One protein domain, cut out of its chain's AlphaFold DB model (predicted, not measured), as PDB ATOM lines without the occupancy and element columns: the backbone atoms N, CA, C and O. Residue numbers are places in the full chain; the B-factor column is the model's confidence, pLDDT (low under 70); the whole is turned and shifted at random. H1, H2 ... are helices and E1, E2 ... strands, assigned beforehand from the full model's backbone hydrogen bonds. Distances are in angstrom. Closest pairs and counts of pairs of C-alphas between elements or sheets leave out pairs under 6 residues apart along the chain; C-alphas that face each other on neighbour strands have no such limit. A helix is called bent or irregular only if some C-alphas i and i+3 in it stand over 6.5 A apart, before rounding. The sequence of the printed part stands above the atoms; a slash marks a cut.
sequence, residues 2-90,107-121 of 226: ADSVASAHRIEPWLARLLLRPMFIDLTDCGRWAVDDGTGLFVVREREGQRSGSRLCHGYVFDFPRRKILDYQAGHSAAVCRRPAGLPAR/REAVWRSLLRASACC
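What this domain is: This is residues 2 to 90 and 107 to 121 of the 226 residues of an uncharacterized protein of Streptomyces albus subsp. albus (UniProt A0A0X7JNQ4). What shape do these atoms make? A twisted sheet of four strands is crossed on one face by the long helix H2, with H1 packed near the edge strand E4 and H3 packed on the first part of H2, away from the sheet. The sheet makes one end of the longest axis, and H3 with the residues at the cut lies toward the other. What is it built of? The printed part has 104 residues with three named helices and four named strands, in the order H1 H2 E1 E2 E3 E4 H3, of mixed class; the sheet runs E1 E2 E3 E4, all antiparallel. The whole is compact, with a radius of gyration of the C-alphas of 13.7 A and spans of 44 by 34 by 27 A.

How they stand to each other: How do the first helices stand? H1, residues 2 to 9, touches residues 13 to 20 alone of H2, residues 13 to 30, about perpendicular at 81 degrees; their closest C-alphas, Ala 2 and Arg 17, are 5.0 A apart. How do the strands pair? E1, residues 32 to 36, E2, residues 41 to 47, E3, residues 56 to 63, and E4, residues 68 to 74, form a meander of three hairpins, each strand the antiparallel neighbour of the one before. Within hydrogen-bond range are, for instance, N 34 and O 43 at 2.9 A, N 42 and O 62 at 2.9 A, and N 61 and O 71 at 2.9 A. What is on the sheet? H1 and H2 are on one face, giving two layers. H2 runs across the strands at a height over the sheet of 9.0 A; its closest C-alphas with E2, Thr 28 and Val 44, are 6.3 A apart. And the last helix? H3, residues 111 to 120, is not on the sheet and touches residues 16 to 23 alone of H2 at a steep tilt of 47 degrees, opposite ways; the closest C-alphas, Leu 19 and Trp 111, are 5.7 A apart. Every O i to N i+4 pair is within hydrogen-bond range in H1 and H3, and 12 of 14 in H2.

Where its parts are: Where do the helices run? H1 begins at C-alpha 2 (129.617, 146.474, 114.519). H2 is 24.8 A long, has a kink of 40 degrees near residue 21 and is only just irregular, C-alphas 18 and 21 being 6.9 A apart. H3 is 14.0 A long and ends at C-alpha 120 (134.647, 141.348, 131.148). How long are the strands? E1 is 13.3 A, E2 18.6 A, E3 19.6 A and E4 18.4 A.

The domain as a whole: Where is the cut? Residues 91 to 106 are not printed, and C-alphas 90 and 107 are 12.2 A apart. Where is confidence low? The mean pLDDT of the printed part is 82.0; residues 37 to 38, 40, 48 to 54, 86 to 90 and 107 to 109 are under 70.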
ATOM      1  N   ALA A   2     128.642 147.190 113.690       90.19
ATOM      2  CA  ALA A   2     129.617 146.474 114.519       90.19
ATOM      3  C   ALA A   2     130.346 147.412 115.493       90.19
ATOM      4  O   ALA A   2     130.507 147.058 116.652       90.19
ATOM      5  N   ASP A   3     130.686 148.629 115.057       91.75
ATOM      6  CA  ASP A   3     131.321 149.632 115.924       91.75
ATOM      7  C   ASP A   3     130.405 150.100 117.062       91.75
ATOM      8  O   ASP A   3     130.875 150.285 118.179       91.75
ATOM      9  N   SER A   4     129.092 150.213 116.824       92.38
ATOM     10  CA  SER A   4     128.107 150.549 117.862       92.38
ATOM     11  C   SER A   4     128.063 149.470 118.948       92.38
ATOM     12  O   SER A   4     128.130 149.783 120.133       92.38
ATOM     13  N   VAL A   5     128.032 148.191 118.552       93.25
ATOM     14  CA  VAL A   5     128.103 147.048 119.481       93.25
ATOM     15  C   VAL A   5     129.449 147.013 120.205       93.25
ATOM     16  O   VAL A   5     129.496 146.852 121.425       93.25
ATOM     17  N   ALA A   6     130.546 147.187 119.463       94.06
ATOM     18  CA  ALA A   6     131.895 147.176 120.013       94.06
ATOM     19  C   ALA A   6     132.089 148.278 121.057       94.06
ATOM     20  O   ALA A   6     132.632 148.017 122.128       94.06
ATOM     21  N   SER A   7     131.586 149.479 120.774       92.56
ATOM     22  CA  SER A   7     131.613 150.625 121.679       92.56
ATOM     23  C   SER A   7     130.746 150.390 122.919       92.56
ATOM     24  O   SER A   7     131.252 150.465 124.039       92.56
ATOM     25  N   ALA A   8     129.477 149.998 122.737       92.94
ATOM     26  CA  ALA A   8     128.524 149.787 123.831       92.94
ATOM     27  C   ALA A   8     128.995 148.745 124.861       92.94
ATOM     28  O   ALA A   8     128.687 148.844 126.051       92.94
ATOM     29  N   HIS A   9     129.766 147.750 124.418       94.31
ATOM     30  CA  HIS A   9     130.246 146.665 125.275       94.31
ATOM     31  C   HIS A   9     131.752 146.667 125.521       94.31
ATOM     32  O   HIS A   9     132.240 145.809 126.256       94.31
ATOM     33  N   ARG A  10     132.486 147.631 124.953       94.25
ATOM     34  CA  ARG A  10     133.954 147.700 125.014       94.25
ATOM     35  C   ARG A  10     134.614 146.373 124.604       94.25
ATOM     36  O   ARG A  10     135.501 145.871 125.299       94.25
ATOM     37  N   ILE A  11     134.152 145.811 123.487       95.38
ATOM     38  CA  ILE A  11     134.654 144.556 122.904       95.38
ATOM     39  C   ILE A  11     135.431 144.811 121.611       95.38
ATOM     40  O   ILE A  11     135.534 145.943 121.131       95.38
ATOM     41  N   GLU A  12     135.991 143.764 121.012       95.00
ATOM     42  CA  GLU A  12     136.719 143.880 119.755       95.00
ATOM     43  C   GLU A  12     135.771 144.041 118.557       95.00
ATOM     44  O   GLU A  12     134.805 143.285 118.434       95.00
ATOM     45  N   PRO A  13     136.053 144.961 117.612       93.25
ATOM     46  CA  PRO A  13     135.228 145.157 116.424       93.25
ATOM     47  C   PRO A  13     135.068 143.900 115.567       93.25
ATOM     48  O   PRO A  13     133.991 143.675 115.023       93.25
ATOM     49  N   TRP A  14     136.109 143.068 115.441       94.31
ATOM     50  CA  TRP A  14     136.014 141.823 114.671       94.31
ATOM     51  C   TRP A  14     135.037 140.841 115.328       94.31
ATOM     52  O   TRP A  14     134.213 140.250 114.633       94.31
ATOM     53  N   LEU A  15     135.064 140.725 116.661       94.62
ATOM     54  CA  LEU A  15     134.137 139.876 117.397       94.62
ATOM     55  C   LEU A  15     132.722 140.443 117.279       94.62
ATOM     56  O   LEU A  15     131.805 139.713 116.924       94.62
ATOM     57  N   ALA A  16     132.553 141.756 117.458       94.06
ATOM     58  CA  ALA A  16     131.265 142.423 117.298       94.06
ATOM     59  C   ALA A  16     130.611 142.108 115.942       94.06
ATOM     60  O   ALA A  16     129.428 141.782 115.913       94.06
ATOM     61  N   ARG A  17     131.375 142.116 114.835       91.81
ATOM     62  CA  ARG A  17     130.876 141.723 113.499       91.81
ATOM     63  C   ARG A  17     130.318 140.299 113.479       91.81
ATOM     64  O   ARG A  17     129.241 140.095 112.925       91.81
ATOM     65  N   LEU A  18     131.012 139.344 114.101       90.31
ATOM     66  CA  LEU A  18     130.566 137.946 114.185       90.31
ATOM     67  C   LEU A  18     129.306 137.784 115.043       90.31
ATOM     68  O   LEU A  18     128.492 136.898 114.790       90.31
ATOM     69  N   LEU A  19     129.133 138.643 116.049       90.75
ATOM     70  CA  LEU A  19     127.998 138.587 116.968       90.75
ATOM     71  C   LEU A  19     126.732 139.257 116.421       90.75
ATOM     72  O   LEU A  19     125.645 138.934 116.890       90.75
ATOM     73  N   LEU A  20     126.832 140.148 115.423       88.31
ATOM     74  CA  LEU A  20     125.687 140.919 114.918       88.31
ATOM     75  C   LEU A  20     124.515 140.046 114.477       88.31
ATOM     76  O   LEU A  20     123.390 140.249 114.921       88.31
ATOM     77  N   ARG A  21     124.770 139.083 113.590       84.81
ATOM     78  CA  ARG A  21     123.720 138.221 113.041       84.81
ATOM     79  C   ARG A  21     123.089 137.315 114.105       84.81
ATOM     80  O   ARG A  21     121.860 137.314 114.179       84.81
ATOM     81  N   PRO A  22     123.857 136.577 114.934       85.12
ATOM     82  CA  PRO A  22     123.253 135.749 115.967       85.12
ATOM     83  C   PRO A  22     122.513 136.548 117.034       85.12
ATOM     84  O   PRO A  22     121.429 136.138 117.440       85.12
ATOM     85  N   MET A  23     123.036 137.714 117.421       87.81
ATOM     86  CA  MET A  23     122.347 138.613 118.344       87.81
ATOM     87  C   MET A  23     121.049 139.155 117.739       87.81
ATOM     88  O   MET A  23     120.029 139.168 118.417       87.81
ATOM     89  N   PHE A  24     121.058 139.570 116.469       86.06
ATOM     90  CA  PHE A  24     119.852 140.047 115.795       86.06
ATOM     91  C   PHE A  24     118.768 138.971 115.758       86.06
ATOM     92  O   PHE A  24     117.658 139.252 116.193       86.06
ATOM     93  N   ILE A  25     119.081 137.745 115.317       81.94
ATOM     94  CA  ILE A  25     118.058 136.690 115.227       81.94
ATOM     95  C   ILE A  25     117.497 136.317 116.606       81.94
ATOM     96  O   ILE A  25     116.278 136.261 116.759       81.94
ATOM     97  N   ASP A  26     118.355 136.129 117.613       81.12
ATOM     98  CA  ASP A  26     117.908 135.834 118.982       81.12
ATOM     99  C   ASP A  26     116.994 136.946 119.517       81.12
ATOM    100  O   ASP A  26     115.931 136.676 120.070       81.12
ATOM    101  N   LEU A  27     117.349 138.216 119.287       81.69
ATOM    102  CA  LEU A  27     116.515 139.346 119.693       81.69
ATOM    103  C   LEU A  27     115.206 139.418 118.903       81.69
ATOM    104  O   LEU A  27     114.191 139.754 119.499       81.69
ATOM    105  N   THR A  28     115.186 139.099 117.606       81.75
ATOM    106  CA  THR A  28     113.932 139.051 116.833       81.75
ATOM    107  C   THR A  28     112.972 137.971 117.315       81.75
ATOM    108  O   THR A  28     111.762 138.183 117.233       81.75
ATOM    109  N   ASP A  29     113.504 136.865 117.842       79.12
ATOM    110  CA  ASP A  29     112.731 135.734 118.359       79.12
ATOM    111  C   ASP A  29     112.197 135.997 119.779       79.12
ATOM    112  O   ASP A  29     111.008 135.834 120.045       79.12
ATOM    113  N   CYS A  30     113.048 136.480 120.694       74.88
ATOM    114  CA  CYS A  30     112.681 136.660 122.106       74.88
ATOM    115  C   CYS A  30     112.304 138.100 122.508       74.88
ATOM    116  O   CYS A  30     111.837 138.347 123.628       74.88
ATOM    117  N   GLY A  31     112.556 139.076 121.637       76.94
ATOM    118  CA  GLY A  31     112.394 140.499 121.910       76.94
ATOM    119  C   GLY A  31     110.964 141.000 121.729       76.94
ATOM    120  O   GLY A  31     110.119 140.397 121.073       76.94
ATOM    121  N   ARG A  32     110.687 142.168 122.310       82.19
ATOM    122  CA  ARG A  32     109.443 142.901 122.064       82.19
ATOM    123  C   ARG A  32     109.631 143.841 120.891       82.19
ATOM    124  O   ARG A  32     110.534 144.677 120.918       82.19
ATOM    125  N   TRP A  33     108.739 143.733 119.922       82.44
ATOM    126  CA  TRP A  33     108.662 144.637 118.789       82.44
ATOM    127  C   TRP A  33     107.833 145.866 119.152       82.44
ATOM    128  O   TRP A  33     106.759 145.754 119.740       82.44
ATOM    129  N   ALA A  34     108.350 147.039 118.816       82.00
ATOM    130  CA  ALA A  34     107.610 148.290 118.799       82.00
ATOM    131  C   ALA A  34     107.702 148.875 117.390       82.00
ATOM    132  O   ALA A  34     108.779 148.848 116.790       82.00
ATOM    133  N   VAL A  35     106.581 149.378 116.886       79.56
ATOM    134  CA  VAL A  35     106.480 150.009 115.570       79.56
ATOM    135  C   VAL A  35     106.301 151.504 115.782       79.56
ATOM    136  O   VAL A  35     105.556 151.915 116.671       79.56
ATOM    137  N   ASP A  36     107.016 152.302 115.000       76.00
ATOM    138  CA  ASP A  36     106.701 153.713 114.819       76.00
ATOM    139  C   ASP A  36     105.944 153.876 113.496       76.00
ATOM    140  O   ASP A  36     106.538 153.871 112.410       76.00
ATOM    141  N   ASP A  37     104.618 153.980 113.605       69.38
ATOM    142  CA  ASP A  37     103.681 154.028 112.476       69.38
ATOM    143  C   ASP A  37     103.933 155.225 111.539       69.38
ATOM    144  O   ASP A  37     103.527 155.195 110.378       69.38
ATOM    145  N   GLY A  38     104.640 156.266 112.004       68.56
ATOM    146  CA  GLY A  38     104.979 157.444 111.202       68.56
ATOM    147  C   GLY A  38     106.265 157.313 110.378       68.56
ATOM    148  O   GLY A  38     106.424 158.017 109.381       68.56
ATOM    149  N   THR A  39     107.189 156.430 110.768       70.50
ATOM    150  CA  THR A  39     108.525 156.325 110.147       70.50
ATOM    151  C   THR A  39     108.810 154.957 109.523       70.50
ATOM    152  O   THR A  39     109.792 154.810 108.794       70.50
ATOM    153  N   GLY A  40     107.970 153.949 109.785       66.62
ATOM    154  CA  GLY A  40     108.202 152.571 109.340       66.62
ATOM    155  C   GLY A  40     109.403 151.912 110.030       66.62
ATOM    156  O   GLY A  40     109.933 150.909 109.538       66.62
ATOM    157  N   LEU A  41     109.856 152.490 111.146       74.56
ATOM    158  CA  LEU A  41     110.942 151.964 111.959       74.56
ATOM    159  C   LEU A  41     110.408 150.959 112.972       74.56
ATOM    160  O   LEU A  41     109.402 151.174 113.648       74.56
ATOM    161  N   PHE A  42     111.146 149.866 113.108       73.56
ATOM    162  CA  PHE A  42     110.856 148.807 114.055       73.56
ATOM    163  C   PHE A  42     111.966 148.757 115.084       73.56
ATOM    164  O   PHE A  42     113.147 148.722 114.736       73.56
ATOM    165  N   VAL A  43     111.594 148.722 116.358       78.44
ATOM    166  CA  VAL A  43     112.551 148.499 117.435       78.44
ATOM    167  C   VAL A  43     112.286 147.145 118.053       78.44
ATOM    168  O   VAL A  43     111.241 146.930 118.665       78.44
ATOM    169  N   VAL A  44     113.254 146.244 117.928       75.56
ATOM    170  CA  VAL A  44     113.255 144.997 118.685       75.56
ATOM    171  C   VAL A  44     114.035 145.226 119.971       75.56
ATOM    172  O   VAL A  44     115.200 145.619 119.934       75.56
ATOM    173  N   ARG A  45     113.375 145.064 121.120       79.62
ATOM    174  CA  ARG A  45     113.952 145.329 122.443       79.62
ATOM    175  C   ARG A  45     113.866 144.098 123.320       79.62
ATOM    176  O   ARG A  45     112.774 143.612 123.618       79.62
ATOM    177  N   GLU A  46     115.000 143.676 123.850       78.12
ATOM    178  CA  GLU A  46     115.026 142.836 125.037       78.12
ATOM    179  C   GLU A  46     115.015 143.732 126.281       78.12
ATOM    180  O   GLU A  46     115.816 144.661 126.411       78.12
ATOM    181  N   ARG A  47     114.102 143.460 127.217       70.25
ATOM    182  CA  ARG A  47     114.071 144.121 128.529       70.25
ATOM    183  C   ARG A  47     114.716 143.223 129.579       70.25
ATOM    184  O   ARG A  47     114.493 142.010 129.586       70.25
ATOM    185  N   GLU A  48     115.498 143.807 130.479       64.38
ATOM    186  CA  GLU A  48     115.930 143.134 131.705       64.38
ATOM    187  C   GLU A  48     114.674 142.808 132.544       64.38
ATOM    188  O   GLU A  48     113.709 143.572 132.517       64.38
ATOM    189  N   GLY A  49     114.618 141.624 133.169       59.00
ATOM    190  CA  GLY A  49     113.380 141.010 133.686       59.00
ATOM    191  C   GLY A  49     112.492 141.896 134.583       59.00
ATOM    192  O   GLY A  49     112.906 142.932 135.095       59.00
ATOM    193  N   GLN A  50     111.251 141.455 134.827       52.75
ATOM    194  CA  GLN A  50     110.188 142.253 135.470       52.75
ATOM    195  C   GLN A  50     110.528 142.872 136.844       52.75
ATOM    196  O   GLN A  50     109.880 143.834 137.239       52.75
ATOM    197  N   ARG A  51     111.533 142.362 137.571       52.72
ATOM    198  CA  ARG A  51     111.849 142.780 138.952       52.72
ATOM    199  C   ARG A  51     112.616 144.100 139.080       52.72
ATOM    200  O   ARG A  51     112.643 144.664 140.166       52.72
ATOM    201  N   SER A  52     113.231 144.608 138.015       52.81
ATOM    202  CA  SER A  52     114.001 145.857 138.058       52.81
ATOM    203  C   SER A  52     113.586 146.771 136.918       52.81
ATOM    204  O   SER A  52     114.264 146.824 135.895       52.81
ATOM    205  N   GLY A  53     112.443 147.442 137.086       54.38
ATOM    206  CA  GLY A  53     111.993 148.568 136.263       54.38
ATOM    207  C   GLY A  53     112.468 148.544 134.811       54.38
ATOM    208  O   GLY A  53     113.270 149.385 134.444       54.38
ATOM    209  N   SER A  54     112.018 147.576 134.001       59.69
ATOM    210  CA  SER A  54     112.021 147.635 132.528       59.69
ATOM    211  C   SER A  54     113.264 148.286 131.867       59.69
ATOM    212  O   SER A  54     113.122 149.080 130.930       59.69
ATOM    213  N   ARG A  55     114.489 147.991 132.318       74.19
ATOM    214  CA  ARG A  55     115.688 148.558 131.680       74.19
ATOM    215  C   ARG A  55     115.926 147.874 130.335       74.19
ATOM    216  O   ARG A  55     115.764 146.659 130.209       74.19
ATOM    217  N   LEU A  56     116.255 148.663 129.312       82.38
ATOM    218  CA  LEU A  56     116.666 148.142 128.010       82.38
ATOM    219  C   LEU A  56     117.930 147.297 128.203       82.38
ATOM    220  O   LEU A  56     118.924 147.803 128.712       82.38
ATOM    221  N   CYS A  57     117.890 146.030 127.798       85.69
ATOM    222  CA  CYS A  57     119.064 145.164 127.794       85.69
ATOM    223  C   CYS A  57     119.842 145.409 126.498       85.69
ATOM    224  O   CYS A  57     120.876 146.075 126.501       85.69
ATOM    225  N   HIS A  58     119.265 144.977 125.377       88.44
ATOM    226  CA  HIS A  58     119.774 145.207 124.030       88.44
ATOM    227  C   HIS A  58     118.602 145.508 123.094       88.44
ATOM    228  O   HIS A  58     117.485 145.023 123.307       88.44
ATOM    229  N   GLY A  59     118.846 146.285 122.048       87.81
ATOM    230  CA  GLY A  59     117.858 146.515 121.015       87.81
ATOM    231  C   GLY A  59     118.452 146.980 119.698       87.81
ATOM    232  O   GLY A  59     119.531 147.567 119.650       87.81
ATOM    233  N   TYR A  60     117.710 146.712 118.631       90.25
ATOM    234  CA  TYR A  60     118.032 147.154 117.282       90.25
ATOM    235  C   TYR A  60     116.928 148.045 116.743       90.25
ATOM    236  O   TYR A  60     115.749 147.762 116.960       90.25
ATOM    237  N   VAL A  61     117.322 149.076 116.000       88.62
ATOM    238  CA  VAL A  61     116.419 149.856 115.152       88.62
ATOM    239  C   VAL A  61     116.551 149.339 113.727       88.62
ATOM    240  O   VAL A  61     117.648 149.318 113.165       88.62
ATOM    241  N   PHE A  62     115.437 148.913 113.148       86.81
ATOM    242  CA  PHE A  62     115.358 148.314 111.826       86.81
ATOM    243  C   PHE A  62     114.437 149.136 110.922       86.81
ATOM    244  O   PHE A  62     113.280 149.379 111.251       86.81
ATOM    245  N   ASP A  63     114.962 149.540 109.771       86.56
ATOM    246  CA  ASP A  63     114.204 150.102 108.657       86.56
ATOM    247  C   ASP A  63     113.676 148.933 107.826       86.56
ATOM    248  O   ASP A  63     114.421 148.303 107.065       86.56
ATOM    249  N   PHE A  64     112.402 148.592 108.034       80.25
ATOM    250  CA  PHE A  64     111.779 147.450 107.369       80.25
ATOM    251  C   PHE A  64     111.641 147.640 105.855       80.25
ATOM    252  O   PHE A  64     112.044 146.724 105.128       80.25
ATOM    253  N   PRO A  65     111.183 148.806 105.347       83.62
ATOM    254  CA  PRO A  65     111.153 149.072 103.910       83.62
ATOM    255  C   PRO A  65     112.508 148.869 103.224       83.62
ATOM    256  O   PRO A  65     112.580 148.248 102.164       83.62
ATOM    257  N   ARG A  66     113.601 149.340 103.840       85.81
ATOM    258  CA  ARG A  66     114.958 149.215 103.276       85.81
ATOM    259  C   ARG A  66     115.695 147.949 103.705       85.81
ATOM    260  O   ARG A  66     116.845 147.758 103.313       85.81
ATOM    261  N   ARG A  67     115.054 147.091 104.508       84.00
ATOM    262  CA  ARG A  67     115.613 145.856 105.084       84.00
ATOM    263  C   ARG A  67     116.980 146.072 105.740       84.00
ATOM    264  O   ARG A  67     117.903 145.275 105.556       84.00
ATOM    265  N   LYS A  68     117.129 147.168 106.486       86.88
ATOM    266  CA  LYS A  68     118.422 147.625 107.011       86.88
ATOM    267  C   LYS A  68     118.368 147.841 108.517       86.88
ATOM    268  O   LYS A  68     117.485 148.519 109.027       86.88
ATOM    269  N   ILE A  69     119.377 147.338 109.228       86.75
ATOM    270  CA  ILE A  69     119.605 147.715 110.625       86.75
ATOM    271  C   ILE A  69     120.229 149.117 110.640       86.75
ATOM    272  O   ILE A  69     121.313 149.320 110.085       86.75
ATOM    273  N   LEU A  70     119.536 150.079 111.245       89.12
ATOM    274  CA  LEU A  70     119.970 151.472 111.334       89.12
ATOM    275  C   LEU A  70     120.835 151.723 112.563       89.12
ATOM    276  O   LEU A  70     121.892 152.336 112.444       89.12
ATOM    277  N   ASP A  71     120.403 151.218 113.719       90.50
ATOM    278  CA  ASP A  71     121.062 151.487 114.995       90.50
ATOM    279  C   ASP A  71     121.052 150.273 115.934       90.50
ATOM    280  O   ASP A  71     120.235 149.356 115.795       90.50
ATOM    281  N   TYR A  72     121.983 150.282 116.885       92.06
ATOM    282  CA  TYR A  72     122.073 149.341 117.988       92.06
ATOM    283  C   TYR A  72     122.186 150.091 119.310       92.06
ATOM    284  O   TYR A  72     123.038 150.964 119.465       92.06
ATOM    285  N   GLN A  73     121.384 149.678 120.287       90.25
ATOM    286  CA  GLN A  73     121.357 150.273 121.615       90.25
ATOM    287  C   GLN A  73     121.474 149.194 122.687       90.25
ATOM    288  O   GLN A  73     120.848 148.138 122.605       90.25
ATOM    289  N   ALA A  74     122.227 149.496 123.737       89.94
ATOM    290  CA  ALA A  74     122.269 148.702 124.954       89.94
ATOM    291  C   ALA A  74     122.119 149.638 126.152       89.94
ATOM    292  O   ALA A  74     122.786 150.669 126.220       89.94
ATOM    293  N   GLY A  75     121.251 149.290 127.104       87.44
ATOM    294  CA  GLY A  75     121.106 150.075 128.336       87.44
ATOM    295  C   GLY A  75     122.200 149.782 129.364       87.44
ATOM    296  O   GLY A  75     122.261 150.441 130.400       87.44
ATOM    297  N   HIS A  76     123.052 148.790 129.100       87.94
ATOM    298  CA  HIS A  76     124.163 148.404 129.959       87.94
ATOM    299  C   HIS A  76     125.279 147.703 129.166       87.94
ATOM    300  O   HIS A  76     125.044 147.103 128.114       87.94
ATOM    301  N   SER A  77     126.493 147.674 129.720       90.31
ATOM    302  CA  SER A  77     127.545 146.780 129.217       90.31
ATOM    303  C   SER A  77     127.179 145.311 129.467       90.31
ATOM    304  O   SER A  77     126.558 144.979 130.478       90.31
ATOM    305  N   ALA A  78     127.600 144.399 128.587       89.69
ATOM    306  CA  ALA A  78     127.377 142.966 128.762       89.69
ATOM    307  C   ALA A  78     128.084 142.401 130.007       89.69
ATOM    308  O   ALA A  78     127.642 141.385 130.550       89.69
ATOM    309  N   ALA A  79     129.123 143.094 130.493       88.06
ATOM    310  CA  ALA A  79     129.835 142.759 131.724       88.06
ATOM    311  C   ALA A  79     128.957 142.863 132.984       88.06
ATOM    312  O   ALA A  79     129.187 142.146 133.952       88.06
ATOM    313  N   VAL A  80     127.934 143.725 132.972       87.94
ATOM    314  CA  VAL A  80     127.015 143.934 134.109       87.94
ATOM    315  C   VAL A  80     125.593 143.444 133.820       87.94
ATOM    316  O   VAL A  80     124.687 143.637 134.628       87.94
ATOM    317  N   CYS A  81     125.387 142.814 132.663       85.88
ATOM    318  CA  CYS A  81     124.097 142.273 132.263       85.88
ATOM    319  C   CYS A  81     123.692 141.118 133.189       85.88
ATOM    320  O   CYS A  81     124.441 140.149 133.327       85.88
ATOM    321  N   ARG A  82     122.490 141.171 133.776       82.44
ATOM    322  CA  ARG A  82     122.015 140.139 134.719       82.44
ATOM    323  C   ARG A  82     121.367 138.932 134.050       82.44
ATOM    324  O   ARG A  82     121.025 137.965 134.728       82.44
ATOM    325  N   ARG A  83     121.170 138.964 132.729       79.50
ATOM    326  CA  ARG A  83     120.661 137.804 131.989       79.50
ATOM    327  C   ARG A  83     121.674 136.655 132.073       79.50
ATOM    328  O   ARG A  83     122.874 136.902 131.955       79.50
ATOM    329  N   PRO A  84     121.247 135.399 132.252       76.19
ATOM    330  CA  PRO A  84     122.168 134.276 132.174       76.19
ATOM    331  C   PRO A  84     122.782 134.202 130.769       76.19
ATOM    332  O   PRO A  84     122.104 134.420 129.765       76.19
ATOM    333  N   ALA A  85     124.080 133.926 130.712       72.12
ATOM    334  CA  ALA A  85     124.763 133.567 129.481       72.12
ATOM    335  C   ALA A  85     124.900 132.044 129.520       72.12
ATOM    336  O   ALA A  85     125.652 131.529 130.346       72.12
ATOM    337  N   GLY A  86     124.087 131.325 128.743       66.19
ATOM    338  CA  GLY A  86     124.183 129.866 128.676       66.19
ATOM    339  C   GLY A  86     125.591 129.469 128.238       66.19
ATOM    340  O   GLY A  86     126.099 129.995 127.246       66.19
ATOM    341  N   LEU A  87     126.261 128.605 128.996       63.41
ATOM    342  CA  LEU A  87     127.545 128.067 128.557       63.41
ATOM    343  C   LEU A  87     127.269 127.066 127.432       63.41
ATOM    344  O   LEU A  87     126.505 126.136 127.686       63.41
ATOM    345  N   PRO A  88     127.882 127.219 126.243       62.31
ATOM    346  CA  PRO A  88     127.751 126.203 125.213       62.31
ATOM    347  C   PRO A  88     128.211 124.854 125.741       62.31
ATOM    348  O   PRO A  88     129.300 124.755 126.319       62.31
ATOM    349  N   ALA A  89     127.421 123.805 125.510       62.31
ATOM    350  CA  ALA A  89     127.934 122.451 125.663       62.31
ATOM    351  C   ALA A  89     129.177 122.285 124.767       62.31
ATOM    352  O   ALA A  89     129.205 122.810 123.649       62.31
ATOM    353  N   ARG A  90     130.206 121.572 125.250       58.81
ATOM    354  CA  ARG A  90     131.519 121.454 124.574       58.81
ATOM    355  C   ARG A  90     131.428 120.998 123.112       58.81
ATOM    356  O   ARG A  90     132.241 121.441 122.313       58.81
ATOM    357  N   ARG A 107     120.828 124.666 117.748       60.00
ATOM    358  CA  ARG A 107     122.042 125.476 117.974       60.00
ATOM    359  C   ARG A 107     121.859 126.500 119.079       60.00
ATOM    360  O   ARG A 107     120.936 127.306 119.050       60.00
ATOM    361  N   GLU A 108     122.807 126.518 120.007       64.19
ATOM    362  CA  GLU A 108     122.817 127.486 121.095       64.19
ATOM    363  C   GLU A 108     123.289 128.867 120.620       64.19
ATOM    364  O   GLU A 108     124.287 129.018 119.902       64.19
ATOM    365  N   ALA A 109     122.576 129.901 121.064       68.12
ATOM    366  CA  ALA A 109     122.938 131.295 120.866       68.12
ATOM    367  C   ALA A 109     124.120 131.672 121.784       68.12
ATOM    368  O   ALA A 109     123.967 132.320 122.818       68.12
ATOM    369  N   VAL A 110     125.336 131.284 121.391       82.88
ATOM    370  CA  VAL A 110     126.571 131.520 122.171       82.88
ATOM    371  C   VAL A 110     127.010 132.988 122.224       82.88
ATOM    372  O   VAL A 110     127.983 133.326 122.904       82.88
ATOM    373  N   TRP A 111     126.306 133.874 121.511       87.94
ATOM    374  CA  TRP A 111     126.678 135.280 121.394       87.94
ATOM    375  C   TRP A 111     126.702 135.984 122.754       87.94
ATOM    376  O   TRP A 111     127.619 136.762 122.988       87.94
ATOM    377  N   ARG A 112     125.770 135.678 123.676       88.62
ATOM    378  CA  ARG A 112     125.753 136.280 125.025       88.62
ATOM    379  C   ARG A 112     127.010 135.921 125.814       88.62
ATOM    380  O   ARG A 112     127.581 136.782 126.479       88.62
ATOM    381  N   SER A 113     127.445 134.669 125.721       88.81
ATOM    382  CA  SER A 113     128.615 134.153 126.437       88.81
ATOM    383  C   SER A 113     129.904 134.762 125.906       88.81
ATOM    384  O   SER A 113     130.710 135.251 126.691       88.81
ATOM    385  N   LEU A 114     130.051 134.843 124.582       92.69
ATOM    386  CA  LEU A 114     131.181 135.525 123.947       92.69
ATOM    387  C   LEU A 114     131.200 137.029 124.222       92.69
ATOM    388  O   LEU A 114     132.243 137.579 124.575       92.69
ATOM    389  N   LEU A 115     130.046 137.689 124.097       93.56
ATOM    390  CA  LEU A 115     129.910 139.115 124.367       93.56
ATOM    391  C   LEU A 115     130.301 139.430 125.814       93.56
ATOM    392  O   LEU A 115     131.048 140.376 126.053       93.56
ATOM    393  N   ARG A 116     129.837 138.620 126.774       93.19
ATOM    394  CA  ARG A 116     130.188 138.760 128.190       93.19
ATOM    395  C   ARG A 116     131.662 138.474 128.448       93.19
ATOM    396  O   ARG A 116     132.293 139.268 129.135       93.19
ATOM    397  N   ALA A 117     132.205 137.387 127.901       94.00
ATOM    398  CA  ALA A 117     133.616 137.045 128.060       94.00
ATOM    399  C   ALA A 117     134.517 138.197 127.591       94.00
ATOM    400  O   ALA A 117     135.398 138.623 128.330       94.00
ATOM    401  N   SER A 118     134.236 138.765 126.415       95.62
ATOM    402  CA  SER A 118     134.982 139.913 125.886       95.62
ATOM    403  C   SER A 118     134.763 141.192 126.699       95.62
ATOM    404  O   SER A 118     135.714 141.901 127.040       95.62
ATOM    405  N   ALA A 119     133.514 141.489 127.075       95.19
ATOM    406  CA  ALA A 119     133.194 142.691 127.840       95.19
ATOM    407  C   ALA A 119     133.890 142.693 129.210       95.19
ATOM    408  O   ALA A 119     134.412 143.735 129.615       95.19
ATOM    409  N   CYS A 120     133.949 141.536 129.878       94.31
ATOM    410  CA  CYS A 120     134.647 141.348 131.148       94.31
ATOM    411  C   CYS A 120     136.173 141.278 131.001       94.31
ATOM    412  O   CYS A 120     136.870 141.624 131.951       94.31
ATOM    413  N   CYS A 121     136.695 140.861 129.842       95.25
ATOM    414  CA  CYS A 121     138.134 140.730 129.637       95.25
ATOM    415  C   CYS A 121     138.832 142.096 129.803       95.25
ATOM    416  O   CYS A 121     138.385 143.084 129.204       95.25
TER     417      CYS A 121